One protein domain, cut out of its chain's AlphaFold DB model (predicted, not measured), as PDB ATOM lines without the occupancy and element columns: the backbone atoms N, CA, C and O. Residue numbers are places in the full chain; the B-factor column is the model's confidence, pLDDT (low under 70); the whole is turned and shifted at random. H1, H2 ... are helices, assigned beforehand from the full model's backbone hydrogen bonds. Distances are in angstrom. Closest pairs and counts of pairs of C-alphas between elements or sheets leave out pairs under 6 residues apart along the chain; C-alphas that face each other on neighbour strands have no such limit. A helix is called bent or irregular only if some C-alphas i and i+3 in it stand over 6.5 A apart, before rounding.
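What this domain is: This is residues 12 to 71 of the 74 residues of a protein of Candidatus Woesearchaeota archaeon (UniProt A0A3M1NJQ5). Three helices are strung out one after another in an open zigzag, and they do not gather round a common core. H1 and the first residues of the long H2, 29 to 33, pack together at a corner at one end, while H3 sticks out free at the other end, beyond a link with no named element. The printed part has 60 residues with three named helices in the order H1, H2, H3 and no named strand; the class is all helix, with 44 of the 60 residues in the helices. The whole is extended, with a radius of gyration of the C-alphas of 19.2 A, and its C-alphas span 55 by 27 by 12 A, a rod in outline.

How they stand to each other: Start at the first printed residue, Ser 12, with H1, residues 12 to 22, and go on to H2, residues 29 to 48. These two touch, with 6 pairs of C-alphas within 8 A; look at Val 21 and Ile 29, whose C-alphas are the closest of the two helices, 6.4 A apart. H2 touches H1 with residues 29 to 33 alone. The lines of H1 and H2 stand about perpendicular, but only just, at 72 degrees, and their centres are 16.9 A apart. Further along H2, residues 36 to 41 stand free. Go on to H3, residues 57 to 69: it is apart from H2 and from H1, and residues 55 to 71, of which 57 to 69 belong to H3, stand free. In H1, H2 and H3 every O i to N i+4 pair is within hydrogen-bond range.

Where its parts are: Find C-alpha 12 at (114.423, 98.719, 117.042); from there H1 runs 15.9 A to C-alpha 22, over 11 residues. H2 begins with Ile 29, whose C-alpha is at (111.795, 92.076, 105.040), and its 20 residues run 28.1 A to the C-alpha of Asp 48; it is the longest helix. H3 runs from Ala 57 to Ser 69, 13 residues and 18.2 A, and ends with C-alpha 69 at (110.707, 117.632, 62.637). None of the three is bent.

The domain as a whole: The C-alphas of Ser 12 and Gly 71, the first and last printed, are the two farthest apart, at 58.0 A. Without the stretches that stand free, the body of 37 residues spans 38 by 21 by 14 A. The printed part has no cut, and both links, 6 residues from H1 to H2 and 8 from H2 to H3, are short. The mean pLDDT of the printed part is 78.8; look at residues 47 to 60 for the 14 residues under 70.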
ATOM      1  N   SER A  12     115.512  97.741 117.143       94.19
ATOM      2  CA  SER A  12     114.423  98.719 117.042       94.19
ATOM      3  C   SER A  12     114.119  99.154 115.605       94.19
ATOM      4  O   SER A  12     112.993  99.553 115.317       94.19
ATOM      5  N   LEU A  13     115.106  99.113 114.703       91.69
ATOM      6  CA  LEU A  13     114.892  99.388 113.284       91.69
ATOM      7  C   LEU A  13     114.234  98.185 112.603       91.69
ATOM      8  O   LEU A  13     113.255  98.369 111.886       91.69
ATOM      9  N   ALA A  14     114.709  96.970 112.896       90.69
ATOM     10  CA  ALA A  14     114.110  95.736 112.392       90.69
ATOM     11  C   ALA A  14     112.619  95.628 112.766       90.69
ATOM     12  O   ALA A  14     111.795  95.362 111.899       90.69
ATOM     13  N   GLU A  15     112.245  95.945 114.010       92.62
ATOM     14  CA  GLU A  15     110.840  95.936 114.453       92.62
ATOM     15  C   GLU A  15     109.964  96.955 113.704       92.62
ATOM     16  O   GLU A  15     108.791  96.698 113.428       92.62
ATOM     17  N   LYS A  16     110.514  98.131 113.368       90.94
ATOM     18  CA  LYS A  16     109.801  99.134 112.560       90.94
ATOM     19  C   LYS A  16     109.619  98.665 111.122       90.94
ATOM     20  O   LYS A  16     108.556  98.893 110.549       90.94
ATOM     21  N   ILE A  17     110.646  98.030 110.558       90.50
ATOM     22  CA  ILE A  17     110.598  97.465 109.209       90.50
ATOM     23  C   ILE A  17     109.555  96.349 109.160       90.50
ATOM     24  O   ILE A  17     108.679  96.396 108.308       90.50
ATOM     25  N   GLU A  18     109.565  95.423 110.118       89.19
ATOM     26  CA  GLU A  18     108.602  94.319 110.177       89.19
ATOM     27  C   GLU A  18     107.151  94.818 110.240       89.19
ATOM     28  O   GLU A  18     106.283  94.290 109.547       89.19
ATOM     29  N   LYS A  19     106.878  95.869 111.027       90.94
ATOM     30  CA  LYS A  19     105.546  96.493 111.063       90.94
ATOM     31  C   LYS A  19     105.154  97.075 109.707       90.94
ATOM     32  O   LYS A  19     104.056  96.814 109.249       90.94
ATOM     33  N   ARG A  20     106.058  97.808 109.050       86.62
ATOM     34  CA  ARG A  20     105.795  98.366 107.715       86.62
ATOM     35  C   ARG A  20     105.557  97.296 106.660       86.62
ATOM     36  O   ARG A  20     104.699  97.491 105.812       86.62
ATOM     37  N   VAL A  21     106.313  96.199 106.713       89.75
ATOM     38  CA  VAL A  21     106.199  95.103 105.745       89.75
ATOM     39  C   VAL A  21     104.818  94.452 105.830       89.75
ATOM     40  O   VAL A  21     104.213  94.194 104.797       89.75
ATOM     41  N   LYS A  22     104.273  94.275 107.043       85.81
ATOM     42  CA  LYS A  22     102.929  93.700 107.253       85.81
ATOM     43  C   LYS A  22     101.801  94.501 106.602       85.81
ATOM     44  O   LYS A  22     100.808  93.905 106.201       85.81
ATOM     45  N   ASP A  23     101.958  95.817 106.506       84.62
ATOM     46  CA  ASP A  23     100.968  96.724 105.917       84.62
ATOM     47  C   ASP A  23     101.259  97.039 104.434       84.62
ATOM     48  O   ASP A  23     100.690  97.974 103.872       84.62
ATOM     49  N   SER A  24     102.175  96.301 103.800       84.25
ATOM     50  CA  SER A  24     102.662  96.571 102.444       84.25
ATOM     51  C   SER A  24     102.554  95.353 101.528       84.25
ATOM     52  O   SER A  24     102.410  94.228 101.996       84.25
ATOM     53  N   ASP A  25     102.706  95.570 100.223       86.12
ATOM     54  CA  ASP A  25     102.712  94.504  99.211       86.12
ATOM     55  C   ASP A  25     104.032  93.707  99.140       86.12
ATOM     56  O   ASP A  25     104.178  92.813  98.302       86.12
ATOM     57  N   PHE A  26     105.012  94.014  99.996       87.88
ATOM     58  CA  PHE A  26     106.290  93.301 100.019       87.88
ATOM     59  C   PHE A  26     106.140  91.921 100.664       87.88
ATOM     60  O   PHE A  26     105.526  91.769 101.719       87.88
ATOM     61  N   LYS A  27     106.761  90.907 100.052       81.94
ATOM     62  CA  LYS A  27     106.675  89.514 100.524       81.94
ATOM     63  C   LYS A  27     107.451  89.271 101.812       81.94
ATOM     64  O   LYS A  27     106.993  88.526 102.671       81.94
ATOM     65  N   ASP A  28     108.611  89.909 101.939       86.00
ATOM     66  CA  ASP A  28     109.547  89.696 103.037       86.00
ATOM     67  C   ASP A  28     110.331  90.972 103.365       86.00
ATOM     68  O   ASP A  28     110.455  91.896 102.556       86.00
ATOM     69  N   ILE A  29     110.931  90.987 104.559       89.06
ATOM     70  CA  ILE A  29     111.795  92.076 105.040       89.06
ATOM     71  C   ILE A  29     112.959  92.331 104.078       89.06
ATOM     72  O   ILE A  29     113.278  93.488 103.813       89.06
ATOM     73  N   ASP A  30     113.562  91.270 103.535       88.56
ATOM     74  CA  ASP A  30     114.670  91.373 102.581       88.56
ATOM     75  C   ASP A  30     114.293  92.221 101.359       88.56
ATOM     76  O   ASP A  30     115.082  93.052 100.920       88.56
ATOM     77  N   GLU A  31     113.087  92.017 100.820       88.31
ATOM     78  CA  GLU A  31     112.612  92.692  99.609       88.31
ATOM     79  C   GLU A  31     112.373  94.180  99.877       88.31
ATOM     80  O   GLU A  31     112.841  95.037  99.127       88.31
ATOM     81  N   TYR A  32     111.733  94.494 101.006       90.69
ATOM     82  CA  TYR A  32     111.524  95.873 101.440       90.69
ATOM     83  C   TYR A  32     112.852  96.602 101.690       90.69
ATOM     84  O   TYR A  32     113.028  97.748 101.276       90.69
ATOM     85  N   VAL A  33     113.802  95.952 102.372       90.50
ATOM     86  CA  VAL A  33     115.110  96.549 102.674       90.50
ATOM     87  C   VAL A  33     115.909  96.776 101.395       90.50
ATOM     88  O   VAL A  33     116.470  97.858 101.238       90.50
ATOM     89  N   ALA A  34     115.924  95.805 100.476       89.75
ATOM     90  CA  ALA A  34     116.590  95.951  99.186       89.75
ATOM     91  C   ALA A  34     116.021  97.140  98.399       89.75
ATOM     92  O   ALA A  34     116.782  98.026  98.020       89.75
ATOM     93  N   TYR A  35     114.693  97.220  98.265       90.69
ATOM     94  CA  TYR A  35     114.028  98.320  97.564       90.69
ATOM     95  C   TYR A  35     114.373  99.689  98.165       90.69
ATOM     96  O   TYR A  35     114.737 100.620  97.450       90.69
ATOM     97  N   VAL A  36     114.293  99.827  99.493       90.62
ATOM     98  CA  VAL A  36     114.593 101.104 100.157       90.62
ATOM     99  C   VAL A  36     116.063 101.486  99.988       90.62
ATOM    100  O   VAL A  36     116.352 102.658  99.756       90.62
ATOM    101  N   LEU A  37     116.988 100.529 100.097       90.12
ATOM    102  CA  LEU A  37     118.413 100.796  99.909       90.12
ATOM    103  C   LEU A  37     118.727 101.199  98.468       90.12
ATOM    104  O   LEU A  37     119.447 102.174  98.282       90.12
ATOM    105  N   GLU A  38     118.153 100.520  97.472       88.00
ATOM    106  CA  GLU A  38     118.297 100.900  96.062       88.00
ATOM    107  C   GLU A  38     117.795 102.322  95.818       88.00
ATOM    108  O   GLU A  38     118.526 103.135  95.268       88.00
ATOM    109  N   GLN A  39     116.597 102.670  96.302       88.00
ATOM    110  CA  GLN A  39     116.051 104.023  96.146       88.00
ATOM    111  C   GLN A  39     116.936 105.097  96.796       88.00
ATOM    112  O   GLN A  39     117.116 106.177  96.234       88.00
ATOM    113  N   VAL A  40     117.492 104.814  97.980       89.25
ATOM    114  CA  VAL A  40     118.406 105.736  98.668       89.25
ATOM    115  C   VAL A  40     119.716 105.876  97.896       89.25
ATOM    116  O   VAL A  40     120.176 106.998  97.718       89.25
ATOM    117  N   ILE A  41     120.288 104.770  97.412       86.75
ATOM    118  CA  ILE A  41     121.526 104.782  96.624       86.75
ATOM    119  C   ILE A  41     121.309 105.527  95.310       86.75
ATOM    120  O   ILE A  41     122.043 106.468  95.054       86.75
ATOM    121  N   SER A  42     120.261 105.214  94.543       83.38
ATOM    122  CA  SER A  42     119.958 105.913  93.288       83.38
ATOM    123  C   SER A  42     119.770 107.412  93.496       83.38
ATOM    124  O   SER A  42     120.209 108.207  92.670       83.38
ATOM    125  N   LYS A  43     119.142 107.817  94.606       81.38
ATOM    126  CA  LYS A  43     118.988 109.234  94.939       81.38
ATOM    127  C   LYS A  43     120.336 109.893  95.247       81.38
ATOM    128  O   LYS A  43     120.605 110.962  94.715       81.38
ATOM    129  N   ILE A  44     121.176 109.245  96.054       82.75
ATOM    130  CA  ILE A  44     122.525 109.733  96.371       82.75
ATOM    131  C   ILE A  44     123.379 109.801  95.103       82.75
ATOM    132  O   ILE A  44     124.001 110.820  94.865       82.75
ATOM    133  N   GLU A  45     123.368 108.772  94.254       77.94
ATOM    134  CA  GLU A  45     124.111 108.755  92.987       77.94
ATOM    135  C   GLU A  45     123.632 109.849  92.030       77.94
ATOM    136  O   GLU A  45     124.456 110.494  91.389       77.94
ATOM    137  N   SER A  46     122.325 110.126  91.993       70.12
ATOM    138  CA  SER A  46     121.776 111.240  91.208       70.12
ATOM    139  C   SER A  46     122.210 112.606  91.764       70.12
ATOM    140  O   SER A  46     122.513 113.509  90.991       70.12
ATOM    141  N   GLU A  47     122.269 112.764  93.093       64.31
ATOM    142  CA  GLU A  47     122.681 114.013  93.757       64.31
ATOM    143  C   GLU A  47     124.210 114.244  93.718       64.31
ATOM    144  O   GLU A  47     124.656 115.370  93.493       64.31
ATOM    145  N   ASP A  48     125.025 113.201  93.908       59.38
ATOM    146  CA  ASP A  48     126.497 113.257  93.888       59.38
ATOM    147  C   ASP A  48     127.072 113.240  92.460       59.38
ATOM    148  O   ASP A  48     128.202 113.685  92.229       59.38
ATOM    149  N   ASN A  49     126.305 112.751  91.484       50.47
ATOM    150  CA  ASN A  49     126.714 112.645  90.091       50.47
ATOM    151  C   ASN A  49     125.652 113.282  89.170       50.47
ATOM    152  O   ASN A  49     124.952 112.575  88.442       50.47
ATOM    153  N   PRO A  50     125.579 114.628  89.091       51.41
ATOM    154  CA  PRO A  50     124.607 115.346  88.248       51.41
ATOM    155  C   PRO A  50     124.767 115.089  86.735       51.41
ATOM    156  O   PRO A  50     124.081 115.687  85.915       51.41
ATOM    157  N   LYS A  51     125.699 114.216  86.328       49.50
ATOM    158  CA  LYS A  51     125.862 113.752  84.945       49.50
ATOM    159  C   LYS A  51     124.935 112.588  84.581       49.50
ATOM    160  O   LYS A  51     124.748 112.352  83.392       49.50
ATOM    161  N   GLU A  52     124.383 111.874  85.565       45.25
ATOM    162  CA  GLU A  52     123.396 110.799  85.361       45.25
ATOM    163  C   GLU A  52     121.950 111.257  85.603       45.25
ATOM    164  O   GLU A  52     121.019 110.458  85.477       45.25
ATOM    165  N   GLU A  53     121.725 112.555  85.844       50.31
ATOM    166  CA  GLU A  53     120.427 113.181  85.592       50.31
ATOM    167  C   GLU A  53     120.156 113.108  84.083       50.31
ATOM    168  O   GLU A  53     120.545 113.968  83.296       50.31
ATOM    169  N   ALA A  54     119.531 112.005  83.677       48.56
ATOM    170  CA  ALA A  54     119.249 111.570  82.314       48.56
ATOM    171  C   ALA A  54     118.255 112.462  81.531       48.56
ATOM    172  O   ALA A  54     117.487 111.966  80.710       48.56
ATOM    173  N   TYR A  55     118.287 113.771  81.775       48.50
ATOM    174  CA  TYR A  55     117.737 114.841  80.947       48.50
ATOM    175  C   TYR A  55     118.658 116.059  81.066       48.50
ATOM    176  O   TYR A  55     118.275 117.119  81.559       48.50
ATOM    177  N   SER A  56     119.903 115.921  80.606       61.25
ATOM    178  CA  SER A  56     120.676 117.108  80.239       61.25
ATOM    179  C   SER A  56     119.816 117.948  79.289       61.25
ATOM    180  O   SER A  56     119.124 117.394  78.431       61.25
ATOM    181  N   ALA A  57     119.855 119.276  79.410       60.50
ATOM    182  CA  ALA A  57     119.152 120.190  78.504       60.50
ATOM    183  C   ALA A  57     119.384 119.846  77.015       60.50
ATOM    184  O   ALA A  57     118.523 120.088  76.173       60.50
ATOM    185  N   GLU A  58     120.517 119.209  76.709       62.31
ATOM    186  CA  GLU A  58     120.876 118.690  75.391       62.31
ATOM    187  C   GLU A  58     119.989 117.524  74.906       62.31
ATOM    188  O   GLU A  58     119.656 117.446  73.722       62.31
ATOM    189  N   ASP A  59     119.585 116.613  75.796       64.88
ATOM    190  CA  ASP A  59     118.666 115.515  75.470       64.88
ATOM    191  C   ASP A  59     117.228 116.022  75.335       64.88
ATOM    192  O   ASP A  59     116.507 115.600  74.426       64.88
ATOM    193  N   GLU A  60     116.829 117.007  76.147       68.38
ATOM    194  CA  GLU A  60     115.576 117.731  75.923       68.38
ATOM    195  C   GLU A  60     115.559 118.459  74.573       68.38
ATOM    196  O   GLU A  60     114.536 118.440  73.883       68.38
ATOM    197  N   GLU A  61     116.666 119.092  74.172       74.75
ATOM    198  CA  GLU A  61     116.780 119.754  72.869       74.75
ATOM    199  C   GLU A  61     116.665 118.756  71.717       74.75
ATOM    200  O   GLU A  61     115.886 118.983  70.791       74.75
ATOM    201  N   LYS A  62     117.338 117.601  71.802       76.44
ATOM    202  CA  LYS A  62     117.236 116.542  70.781       76.44
ATOM    203  C   LYS A  62     115.818 115.983  70.662       76.44
ATOM    204  O   LYS A  62     115.367 115.676  69.556       76.44
ATOM    205  N   VAL A  63     115.093 115.852  71.776       77.50
ATOM    206  CA  VAL A  63     113.680 115.443  71.756       77.50
ATOM    207  C   VAL A  63     112.805 116.547  71.152       77.50
ATOM    208  O   VAL A  63     111.976 116.247  70.290       77.50
ATOM    209  N   LYS A  64     113.023 117.819  71.515       77.00
ATOM    210  CA  LYS A  64     112.305 118.977  70.944       77.00
ATOM    211  C   LYS A  64     112.541 119.114  69.435       77.00
ATOM    212  O   LYS A  64     111.576 119.303  68.697       77.00
ATOM    213  N   GLU A  65     113.772 118.946  68.950       81.69
ATOM    214  CA  GLU A  65     114.093 118.967  67.514       81.69
ATOM    215  C   GLU A  65     113.413 117.831  66.743       81.69
ATOM    216  O   GLU A  65     112.860 118.051  65.660       81.69
ATOM    217  N   ARG A  66     113.392 116.618  67.308       81.88
ATOM    218  CA  ARG A  66     112.672 115.484  66.708       81.88
ATOM    219  C   ARG A  66     111.168 115.732  66.658       81.88
ATOM    220  O   ARG A  66     110.549 115.454  65.636       81.88
ATOM    221  N   LEU A  67     110.584 116.281  67.721       84.06
ATOM    222  CA  LEU A  67     109.157 116.606  67.768       84.06
ATOM    223  C   LEU A  67     108.778 117.718  66.778       84.06
ATOM    224  O   LEU A  67     107.760 117.580  66.102       84.06
ATOM    225  N   ARG A  68     109.613 118.758  66.617       82.44
ATOM    226  CA  ARG A  68     109.448 119.787  65.568       82.44
ATOM    227  C   ARG A  68     109.549 119.194  64.165       82.44
ATOM    228  O   ARG A  68     108.703 119.464  63.322       82.44
ATOM    229  N   SER A  69     110.529 118.318  63.931       81.81
ATOM    230  CA  SER A  69     110.707 117.632  62.637       81.81
ATOM    231  C   SER A  69     109.518 116.743  62.265       81.81
ATOM    232  O   SER A  69     109.251 116.512  61.089       81.81
ATOM    233  N   LEU A  70     108.804 116.235  63.270       86.88
ATOM    234  CA  LEU A  70     107.603 115.422  63.109       86.88
ATOM    235  C   LEU A  70     106.301 116.251  63.131       86.88
ATOM    236  O   LEU A  70     105.227 115.671  62.990       86.88
ATOM    237  N   GLY A  71     106.380 117.580  63.292       81.56
ATOM    238  CA  GLY A  71     105.229 118.490  63.268       81.56
ATOM    239  C   GLY A  71     104.366 118.486  64.535       81.56
ATOM    240  O   GLY A  71     103.209 118.893  64.486       81.56
TER     241      GLY A  71